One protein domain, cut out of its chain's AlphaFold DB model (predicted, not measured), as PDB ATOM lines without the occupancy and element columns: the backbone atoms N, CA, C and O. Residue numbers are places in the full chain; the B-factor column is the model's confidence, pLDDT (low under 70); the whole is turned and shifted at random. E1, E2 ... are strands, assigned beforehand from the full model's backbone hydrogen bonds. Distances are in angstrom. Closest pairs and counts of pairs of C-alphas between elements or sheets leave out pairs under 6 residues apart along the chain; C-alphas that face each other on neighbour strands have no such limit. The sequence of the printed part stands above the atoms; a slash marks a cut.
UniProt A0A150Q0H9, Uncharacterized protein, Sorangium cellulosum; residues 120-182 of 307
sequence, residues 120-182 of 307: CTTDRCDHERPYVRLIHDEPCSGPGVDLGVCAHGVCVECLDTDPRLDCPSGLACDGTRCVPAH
ATOM      1  N   CYS A 120     -10.114   6.989  37.138       92.81
ATOM      2  CA  CYS A 120      -9.038   7.658  36.411       92.81
ATOM      3  C   CYS A 120      -9.331   7.845  34.927       92.81
ATOM      4  O   CYS A 120      -8.448   8.208  34.138       92.81
ATOM      5  N   THR A 121     -10.587   7.657  34.558       91.94
ATOM      6  CA  THR A 121     -11.143   7.966  33.258       91.94
ATOM      7  C   THR A 121     -12.371   8.855  33.419       91.94
ATOM      8  O   THR A 121     -12.974   8.963  34.480       91.94
ATOM      9  N   THR A 122     -12.677   9.599  32.362       91.00
ATOM     10  CA  THR A 122     -13.955  10.293  32.214       91.00
ATOM     11  C   THR A 122     -14.664   9.687  31.025       91.00
ATOM     12  O   THR A 122     -14.111   9.684  29.917       91.00
ATOM     13  N   ASP A 123     -15.878   9.223  31.266       91.25
ATOM     14  CA  ASP A 123     -16.763   8.700  30.240       91.25
ATOM     15  C   ASP A 123     -17.361   9.858  29.454       91.25
ATOM     16  O   ASP A 123     -17.844  10.846  30.016       91.25
ATOM     17  N   ARG A 124     -17.247   9.792  28.131       91.88
ATOM     18  CA  ARG A 124     -17.699  10.848  27.231       91.88
ATOM     19  C   ARG A 124     -18.295  10.261  25.970       91.88
ATOM     20  O   ARG A 124     -18.058   9.113  25.616       91.88
ATOM     21  N   CYS A 125     -18.999  11.120  25.255       91.50
ATOM     22  CA  CYS A 125     -19.446  10.873  23.900       91.50
ATOM     23  C   CYS A 125     -18.583  11.665  22.917       91.50
ATOM     24  O   CYS A 125     -18.345  12.860  23.120       91.50
ATOM     25  N   ASP A 126     -18.106  11.002  21.866       88.75
ATOM     26  CA  ASP A 126     -17.435  11.615  20.722       88.75
ATOM     27  C   ASP A 126     -18.125  11.158  19.437       88.75
ATOM     28  O   ASP A 126     -18.063   9.975  19.109       88.75
ATOM     29  N   HIS A 127     -18.782  12.094  18.740       81.50
ATOM     30  CA  HIS A 127     -19.482  11.876  17.466       81.50
ATOM     31  C   HIS A 127     -20.185  10.514  17.419       81.50
ATOM     32  O   HIS A 127     -19.719   9.608  16.724       81.50
ATOM     33  N   GLU A 128     -21.271  10.368  18.182       78.56
ATOM     34  CA  GLU A 128     -22.109   9.158  18.175       78.56
ATOM     35  C   GLU A 128     -21.507   7.912  18.851       78.56
ATOM     36  O   GLU A 128     -22.073   6.825  18.735       78.56
ATOM     37  N   ARG A 129     -20.347   8.015  19.519       82.81
ATOM     38  CA  ARG A 129     -19.687   6.855  20.140       82.81
ATOM     39  C   ARG A 129     -19.192   7.127  21.556       82.81
ATOM     40  O   ARG A 129     -18.662   8.210  21.816       82.81
ATOM     41  N   PRO A 130     -19.240   6.115  22.439       86.00
ATOM     42  CA  PRO A 130     -18.550   6.173  23.716       86.00
ATOM     43  C   PRO A 130     -17.050   6.369  23.507       86.00
ATOM     44  O   PRO A 130     -16.403   5.686  22.709       86.00
ATOM     45  N   TYR A 131     -16.497   7.319  24.241       87.62
ATOM     46  CA  TYR A 131     -15.103   7.705  24.218       87.62
ATOM     47  C   TYR A 131     -14.623   7.903  25.649       87.62
ATOM     48  O   TYR A 131     -15.186   8.675  26.421       87.62
ATOM     49  N   VAL A 132     -13.527   7.236  25.982       87.88
ATOM     50  CA  VAL A 132     -12.920   7.326  27.302       87.88
ATOM     51  C   VAL A 132     -11.763   8.314  27.253       87.88
ATOM     52  O   VAL A 132     -10.821   8.164  26.467       87.88
ATOM     53  N   ARG A 133     -11.801   9.329  28.120       90.69
ATOM     54  CA  ARG A 133     -10.699  10.281  28.280       90.69
ATOM     55  C   ARG A 133      -9.948  10.011  29.573       90.69
ATOM     56  O   ARG A 133     -10.526  10.075  30.652       90.69
ATOM     57  N   LEU A 134      -8.639   9.804  29.461       92.44
ATOM     58  CA  LEU A 134      -7.757   9.605  30.611       92.44
ATOM     59  C   LEU A 134      -7.662  10.869  31.478       92.44
ATOM     60  O   LEU A 134      -7.377  11.964  30.973       92.44
ATOM     61  N   ILE A 135      -7.836  10.695  32.782       90.81
ATOM     62  CA  ILE A 135      -7.573  11.713  33.796       90.81
ATOM     63  C   ILE A 135      -6.116  11.584  34.253       90.81
ATOM     64  O   ILE A 135      -5.580  10.481  34.363       90.81
ATOM     65  N   HIS A 136      -5.471  12.725  34.482       89.56
ATOM     66  CA  HIS A 136      -4.113  12.815  35.012       89.56
ATOM     67  C   HIS A 136      -4.105  13.811  36.173       89.56
ATOM     68  O   HIS A 136      -4.850  14.789  36.119       89.56
ATOM     69  N   ASP A 137      -3.265  13.572  37.178       87.81
ATOM     70  CA  ASP A 137      -3.003  14.468  38.317       87.81
ATOM     71  C   ASP A 137      -4.194  14.726  39.271       87.81
ATOM     72  O   ASP A 137      -4.090  15.548  40.181       87.81
ATOM     73  N   GLU A 138      -5.306  14.000  39.122       91.38
ATOM     74  CA  GLU A 138      -6.454  14.066  40.037       91.38
ATOM     75  C   GLU A 138      -6.374  12.986  41.125       91.38
ATOM     76  O   GLU A 138      -5.921  11.873  40.843       91.38
ATOM     77  N   PRO A 139      -6.818  13.271  42.362       91.31
ATOM     78  CA  PRO A 139      -6.819  12.294  43.440       91.31
ATOM     79  C   PRO A 139      -7.810  11.160  43.171       91.31
ATOM     80  O   PRO A 139      -8.913  11.378  42.671       91.31
ATOM     81  N   CYS A 140      -7.442   9.949  43.571       91.56
ATOM     82  CA  CYS A 140      -8.259   8.755  43.392       91.56
ATOM     83  C   CYS A 140      -8.088   7.770  44.554       91.56
ATOM     84  O   CYS A 140      -7.088   7.788  45.275       91.56
ATOM     85  N   SER A 141      -9.067   6.879  44.697       88.94
ATOM     86  CA  SER A 141      -9.006   5.715  45.582       88.94
ATOM     87  C   SER A 141      -9.472   4.506  44.783       88.94
ATOM     88  O   SER A 141     -10.574   4.509  44.243       88.94
ATOM     89  N   GLY A 142      -8.629   3.487  44.658       75.25
ATOM     90  CA  GLY A 142      -8.856   2.354  43.765       75.25
ATOM     91  C   GLY A 142      -8.457   1.014  44.382       75.25
ATOM     92  O   GLY A 142      -8.101   0.944  45.560       75.25
ATOM     93  N   PRO A 143      -8.512  -0.084  43.607       67.88
ATOM     94  CA  PRO A 143      -8.179  -1.422  44.088       67.88
ATOM     95  C   PRO A 143      -6.769  -1.513  44.705       67.88
ATOM     96  O   PRO A 143      -5.751  -1.614  44.017       67.88
ATOM     97  N   GLY A 144      -6.720  -1.504  46.039       72.62
ATOM     98  CA  GLY A 144      -5.486  -1.532  46.828       72.62
ATOM     99  C   GLY A 144      -4.647  -0.254  46.752       72.62
ATOM    100  O   GLY A 144      -3.436  -0.338  46.928       72.62
ATOM    101  N   VAL A 145      -5.283   0.885  46.473       79.75
ATOM    102  CA  VAL A 145      -4.710   2.232  46.587       79.75
ATOM    103  C   VAL A 145      -5.724   3.088  47.342       79.75
ATOM    104  O   VAL A 145      -6.746   3.479  46.780       79.75
ATOM    105  N   ASP A 146      -5.470   3.357  48.622       81.06
ATOM    106  CA  ASP A 146      -6.407   4.124  49.458       81.06
ATOM    107  C   ASP A 146      -6.357   5.625  49.137       81.06
ATOM    108  O   ASP A 146      -7.379   6.314  49.170       81.06
ATOM    109  N   LEU A 147      -5.169   6.128  48.793       85.25
ATOM    110  CA  LEU A 147      -4.932   7.515  48.412       85.25
ATOM    111  C   LEU A 147      -3.879   7.563  47.304       85.25
ATOM    112  O   LEU A 147      -2.687   7.437  47.571       85.25
ATOM    113  N   GLY A 148      -4.332   7.754  46.071       90.44
ATOM    114  CA  GLY A 148      -3.479   7.842  44.893       90.44
ATOM    115  C   GLY A 148      -3.785   9.061  44.037       90.44
ATOM    116  O   GLY A 148      -4.606   9.916  44.380       90.44
ATOM    117  N   VAL A 149      -3.113   9.111  42.898       92.31
ATOM    118  CA  VAL A 149      -3.293  10.088  41.833       92.31
ATOM    119  C   VAL A 149      -3.501   9.333  40.525       92.31
ATOM    120  O   VAL A 149      -2.902   8.283  40.289       92.31
ATOM    121  N   CYS A 150      -4.366   9.847  39.662       92.88
ATOM    122  CA  CYS A 150      -4.588   9.268  38.352       92.88
ATOM    123  C   CYS A 150      -3.392   9.506  37.432       92.88
ATOM    124  O   CYS A 150      -2.986  10.645  37.200       92.88
ATOM    125  N   ALA A 151      -2.862   8.425  36.865       91.25
ATOM    126  CA  ALA A 151      -1.824   8.462  35.846       91.25
ATOM    127  C   ALA A 151      -2.070   7.345  34.829       91.25
ATOM    128  O   ALA A 151      -2.292   6.197  35.203       91.25
ATOM    129  N   HIS A 152      -2.047   7.667  33.532       87.44
ATOM    130  CA  HIS A 152      -2.242   6.688  32.451       87.44
ATOM    131  C   HIS A 152      -3.534   5.847  32.562       87.44
ATOM    132  O   HIS A 152      -3.572   4.708  32.102       87.44
ATOM    133  N   GLY A 153      -4.603   6.403  33.146       88.06
ATOM    134  CA  GLY A 153      -5.881   5.697  33.316       88.06
ATOM    135  C   GLY A 153      -5.926   4.719  34.486       88.06
ATOM    136  O   GLY A 153      -6.861   3.931  34.570       88.06
ATOM    137  N   VAL A 154      -4.940   4.757  35.382       87.88
ATOM    138  CA  VAL A 154      -4.894   3.937  36.595       87.88
ATOM    139  C   VAL A 154      -4.655   4.818  37.813       87.88
ATOM    140  O   VAL A 154      -3.971   5.838  37.733       87.88
ATOM    141  N   CYS A 155      -5.227   4.417  38.946       91.50
ATOM    142  CA  CYS A 155      -4.965   5.060  40.225       91.50
ATOM    143  C   CYS A 155      -3.646   4.535  40.797       91.50
ATOM    144  O   CYS A 155      -3.524   3.331  41.031       91.50
ATOM    145  N   VAL A 156      -2.664   5.416  40.992       91.31
ATOM    146  CA  VAL A 156      -1.308   5.048  41.425       91.31
ATOM    147  C   VAL A 156      -0.867   5.885  42.624       91.31
ATOM    148  O   VAL A 156      -1.275   7.032  42.768       91.31
ATOM    149  N   GLU A 157      -0.025   5.338  43.496       92.12
ATOM    150  CA  GLU A 157       0.609   6.099  44.589       92.12
ATOM    151  C   GLU A 157       1.916   6.757  44.133       92.12
ATOM    152  O   GLU A 157       2.318   7.791  44.659       92.12
ATOM    153  N   CYS A 158       2.570   6.149  43.143       91.69
ATOM    154  CA  CYS A 158       3.804   6.618  42.532       91.69
ATOM    155  C   CYS A 158       3.900   6.143  41.081       91.69
ATOM    156  O   CYS A 158       3.092   5.325  40.639       91.69
ATOM    157  N   LEU A 159       4.889   6.634  40.337       89.69
ATOM    158  CA  LEU A 159       5.194   6.113  39.011       89.69
ATOM    159  C   LEU A 159       6.694   6.224  38.722       89.69
ATOM    160  O   LEU A 159       7.216   7.328  38.606       89.69
ATOM    161  N   ASP A 160       7.380   5.098  38.503       83.38
ATOM    162  CA  ASP A 160       8.833   5.091  38.223       83.38
ATOM    163  C   ASP A 160       9.221   5.949  37.004       83.38
ATOM    164  O   ASP A 160      10.347   6.438  36.882       83.38
ATOM    165  N   THR A 161       8.281   6.138  36.074       83.75
ATOM    166  CA  THR A 161       8.471   6.930  34.856       83.75
ATOM    167  C   THR A 161       8.120   8.410  35.013       83.75
ATOM    168  O   THR A 161       8.433   9.181  34.103       83.75
ATOM    169  N   ASP A 162       7.490   8.826  36.119       85.81
ATOM    170  CA  ASP A 162       7.169  10.230  36.396       85.81
ATOM    171  C   ASP A 162       7.748  10.687  37.750       85.81
ATOM    172  O   ASP A 162       7.179  10.401  38.803       85.81
ATOM    173  N   PRO A 163       8.833  11.485  37.756       82.75
ATOM    174  CA  PRO A 163       9.474  11.951  38.986       82.75
ATOM    175  C   PRO A 163       8.618  12.930  39.807       82.75
ATOM    176  O   PRO A 163       9.040  13.349  40.883       82.75
ATOM    177  N   ARG A 164       7.457  13.367  39.302       85.75
ATOM    178  CA  ARG A 164       6.490  14.150  40.086       85.75
ATOM    179  C   ARG A 164       5.652  13.269  41.011       85.75
ATOM    180  O   ARG A 164       5.160  13.776  42.015       85.75
ATOM    181  N   LEU A 165       5.501  11.990  40.672       86.75
ATOM    182  CA  LEU A 165       4.754  10.989  41.426       86.75
ATOM    183  C   LEU A 165       5.741  10.094  42.182       86.75
ATOM    184  O   LEU A 165       5.876   8.907  41.895       86.75
ATOM    185  N   ASP A 166       6.470  10.702  43.118       89.38
ATOM    186  CA  ASP A 166       7.460  10.018  43.954       89.38
ATOM    187  C   ASP A 166       6.894   9.690  45.340       89.38
ATOM    188  O   ASP A 166       5.991  10.356  45.856       89.38
ATOM    189  N   CYS A 167       7.459   8.665  45.963       90.62
ATOM    190  CA  CYS A 167       7.024   8.203  47.264       90.62
ATOM    191  C   CYS A 167       7.525   9.105  48.406       90.62
ATOM    192  O   CYS A 167       8.628   9.659  48.351       90.62
ATOM    193  N   PRO A 168       6.755   9.230  49.504       89.75
ATOM    194  CA  PRO A 168       7.222   9.892  50.717       89.75
ATOM    195  C   PRO A 168       8.525   9.287  51.256       89.75
ATOM    196  O   PRO A 168       8.834   8.113  51.052       89.75
ATOM    197  N   SER A 169       9.280  10.086  52.015       86.94
ATOM    198  CA  SER A 169      10.594   9.684  52.526       86.94
ATOM    199  C   SER A 169      10.562   8.354  53.290       86.94
ATOM    200  O   SER A 169       9.846   8.216  54.280       86.94
ATOM    201  N   GLY A 170      11.408   7.412  52.866       83.56
ATOM    202  CA  GLY A 170      11.527   6.074  53.457       83.56
ATOM    203  C   GLY A 170      10.784   4.979  52.687       83.56
ATOM    204  O   GLY A 170      11.000   3.800  52.968       83.56
ATOM    205  N   LEU A 171       9.971   5.360  51.702       92.81
ATOM    206  CA  LEU A 171       9.359   4.458  50.736       92.81
ATOM    207  C   LEU A 171      10.055   4.601  49.376       92.81
ATOM    208  O   LEU A 171      10.695   5.613  49.093       92.81
ATOM    209  N   ALA A 172       9.947   3.565  48.561       92.75
ATOM    210  CA  ALA A 172      10.396   3.519  47.183       92.75
ATOM    211  C   ALA A 172       9.217   3.127  46.292       92.75
ATOM    212  O   ALA A 172       8.292   2.446  46.743       92.75
ATOM    213  N   CYS A 173       9.247   3.574  45.042       91.94
ATOM    214  CA  CYS A 173       8.234   3.194  44.076       91.94
ATOM    215  C   CYS A 173       8.523   1.789  43.535       91.94
ATOM    216  O   CYS A 173       9.653   1.481  43.161       91.94
ATOM    217  N   ASP A 174       7.499   0.939  43.530       90.75
ATOM    218  CA  ASP A 174       7.497  -0.339  42.823       90.75
ATOM    219  C   ASP A 174       6.386  -0.308  41.770       90.75
ATOM    220  O   ASP A 174       5.240  -0.702  42.020       90.75
ATOM    221  N   GLY A 175       6.704   0.246  40.597       87.00
ATOM    222  CA  GLY A 175       5.766   0.428  39.495       87.00
ATOM    223  C   GLY A 175       4.715   1.503  39.772       87.00
ATOM    224  O   GLY A 175       4.798   2.594  39.213       87.00
ATOM    225  N   THR A 176       3.709   1.181  40.592       86.88
ATOM    226  CA  THR A 176       2.555   2.052  40.887       86.88
ATOM    227  C   THR A 176       2.252   2.235  42.374       86.88
ATOM    228  O   THR A 176       1.330   2.980  42.718       86.88
ATOM    229  N   ARG A 177       2.983   1.556  43.266       88.56
ATOM    230  CA  ARG A 177       2.754   1.600  44.718       88.56
ATOM    231  C   ARG A 177       3.998   1.993  45.486       88.56
ATOM    232  O   ARG A 177       5.110   1.621  45.110       88.56
ATOM    233  N   CYS A 178       3.788   2.684  46.598       92.00
ATOM    234  CA  CYS A 178       4.856   3.030  47.513       92.00
ATOM    235  C   CYS A 178       5.075   1.909  48.523       92.00
ATOM    236  O   CYS A 178       4.250   1.651  49.396       92.00
ATOM    237  N   VAL A 179       6.231   1.266  48.424       92.50
ATOM    238  CA  VAL A 179       6.640   0.158  49.288       92.50
ATOM    239  C   VAL A 179       7.861   0.554  50.117       92.50
ATOM    240  O   VAL A 179       8.578   1.490  49.761       92.50
ATOM    241  N   PRO A 180       8.144  -0.107  51.247       94.75
ATOM    242  CA  PRO A 180       9.411   0.079  51.944       94.75
ATOM    243  C   PRO A 180      10.618  -0.106  51.012       94.75
ATOM    244  O   PRO A 180      10.620  -0.985  50.161       94.75
ATOM    245  N   ALA A 181      11.691   0.665  51.210       93.56
ATOM    246  CA  ALA A 181      12.862   0.621  50.321       93.56
ATOM    247  C   ALA A 181      13.579  -0.745  50.242       93.56
ATOM    248  O   ALA A 181      14.396  -0.945  49.345       93.56
ATOM    249  N   HIS A 182      13.320  -1.665  51.181       93.69
ATOM    250  CA  HIS A 182      13.836  -3.031  51.081       93.69
ATOM    251  C   HIS A 182      13.166  -3.814  49.944       93.69
ATOM    252  O   HIS A 182      13.871  -4.508  49.237       93.69
TER     253      HIS A 182
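This is residues 120 to 182 of the 307 residues of an uncharacterized protein of Sorangium cellulosum (UniProt A0A150Q0H9). Three small antiparallel sheets are strung one after another along a rod: a three-stranded sheet, E3 to E5, in the middle, a long hairpin, E1 and E2, reaching out at one end, and a short hairpin, E6 and E7, at the other. Few contacts join the three pieces, and a loop, residues 157 to 170, leads from the middle sheet to the last hairpin. The printed part has 63 residues, with seven named strands in the order E1 to E7 and no named helix: an all-strand domain. The middle sheet has the order E3, E4, E5 and is antiparallel; the whole is loose, with a radius of gyration of the C-alphas of 13.9 A, and spans 50 by 20 by 15 A.

Look first for E4, residues 145 to 151, the longest strand by residues, which covers 12.7 A from C-alpha 145 at (-4.710, 2.232, 46.587). Before it comes E3, residues 139 to 142, and after it E5, residues 154 to 156. Go back to C-alpha 121 at (-11.143, 7.966, 33.258), where E1, residues 121 to 126, begins its 14.5 A; E2, residues 129 to 134, follows with 16.1 A. Farther along the chain are E6, residues 171 to 174, and E7, residues 177 to 180, which ends at C-alpha 180 at (9.411, 0.079, 51.944).

Begin with E3, E4 and E5, a meander, each strand the antiparallel neighbour of the one before. Its pairing is staggered: E4 pairs with E3 over residues 145 to 149 and with E5 over 149 to 151. Between E3 and E4, a hairpin at 120 degrees, you find N 140 and O 148 at 2.9 A. Between E4 and E5, a hairpin at 121 degrees, N 149 and O 156 are 2.8 A apart. The edge strands E3 and E5 come closest at the C-alphas of Cys 140 and Cys 155, 5.9 A apart. In the hairpin of E1 and E2, at 146 degrees, N 131 and O 124 are 2.7 A apart. The closest C-alphas of E2 and E4 are those of Leu 134 and Ala 151, 8.0 A apart, while E1 and E5 are only just apart, at 8.1 A. In the hairpin of E6 and E7, at 132 degrees, N 172 and O 179 are 2.8 A apart. The closest C-alphas of E5 and E7 are those of Val 156 and Arg 177, 6.3 A apart.

The two C-alphas farthest apart, those of Glu 128 and His 182, are 50.2 A apart. The printed part has no cut. The link from E5 to E6, 14 residues, is long; the other links are tight. Residue 143 is the one printed residue with pLDDT under 70; the mean of the printed part is 88.1.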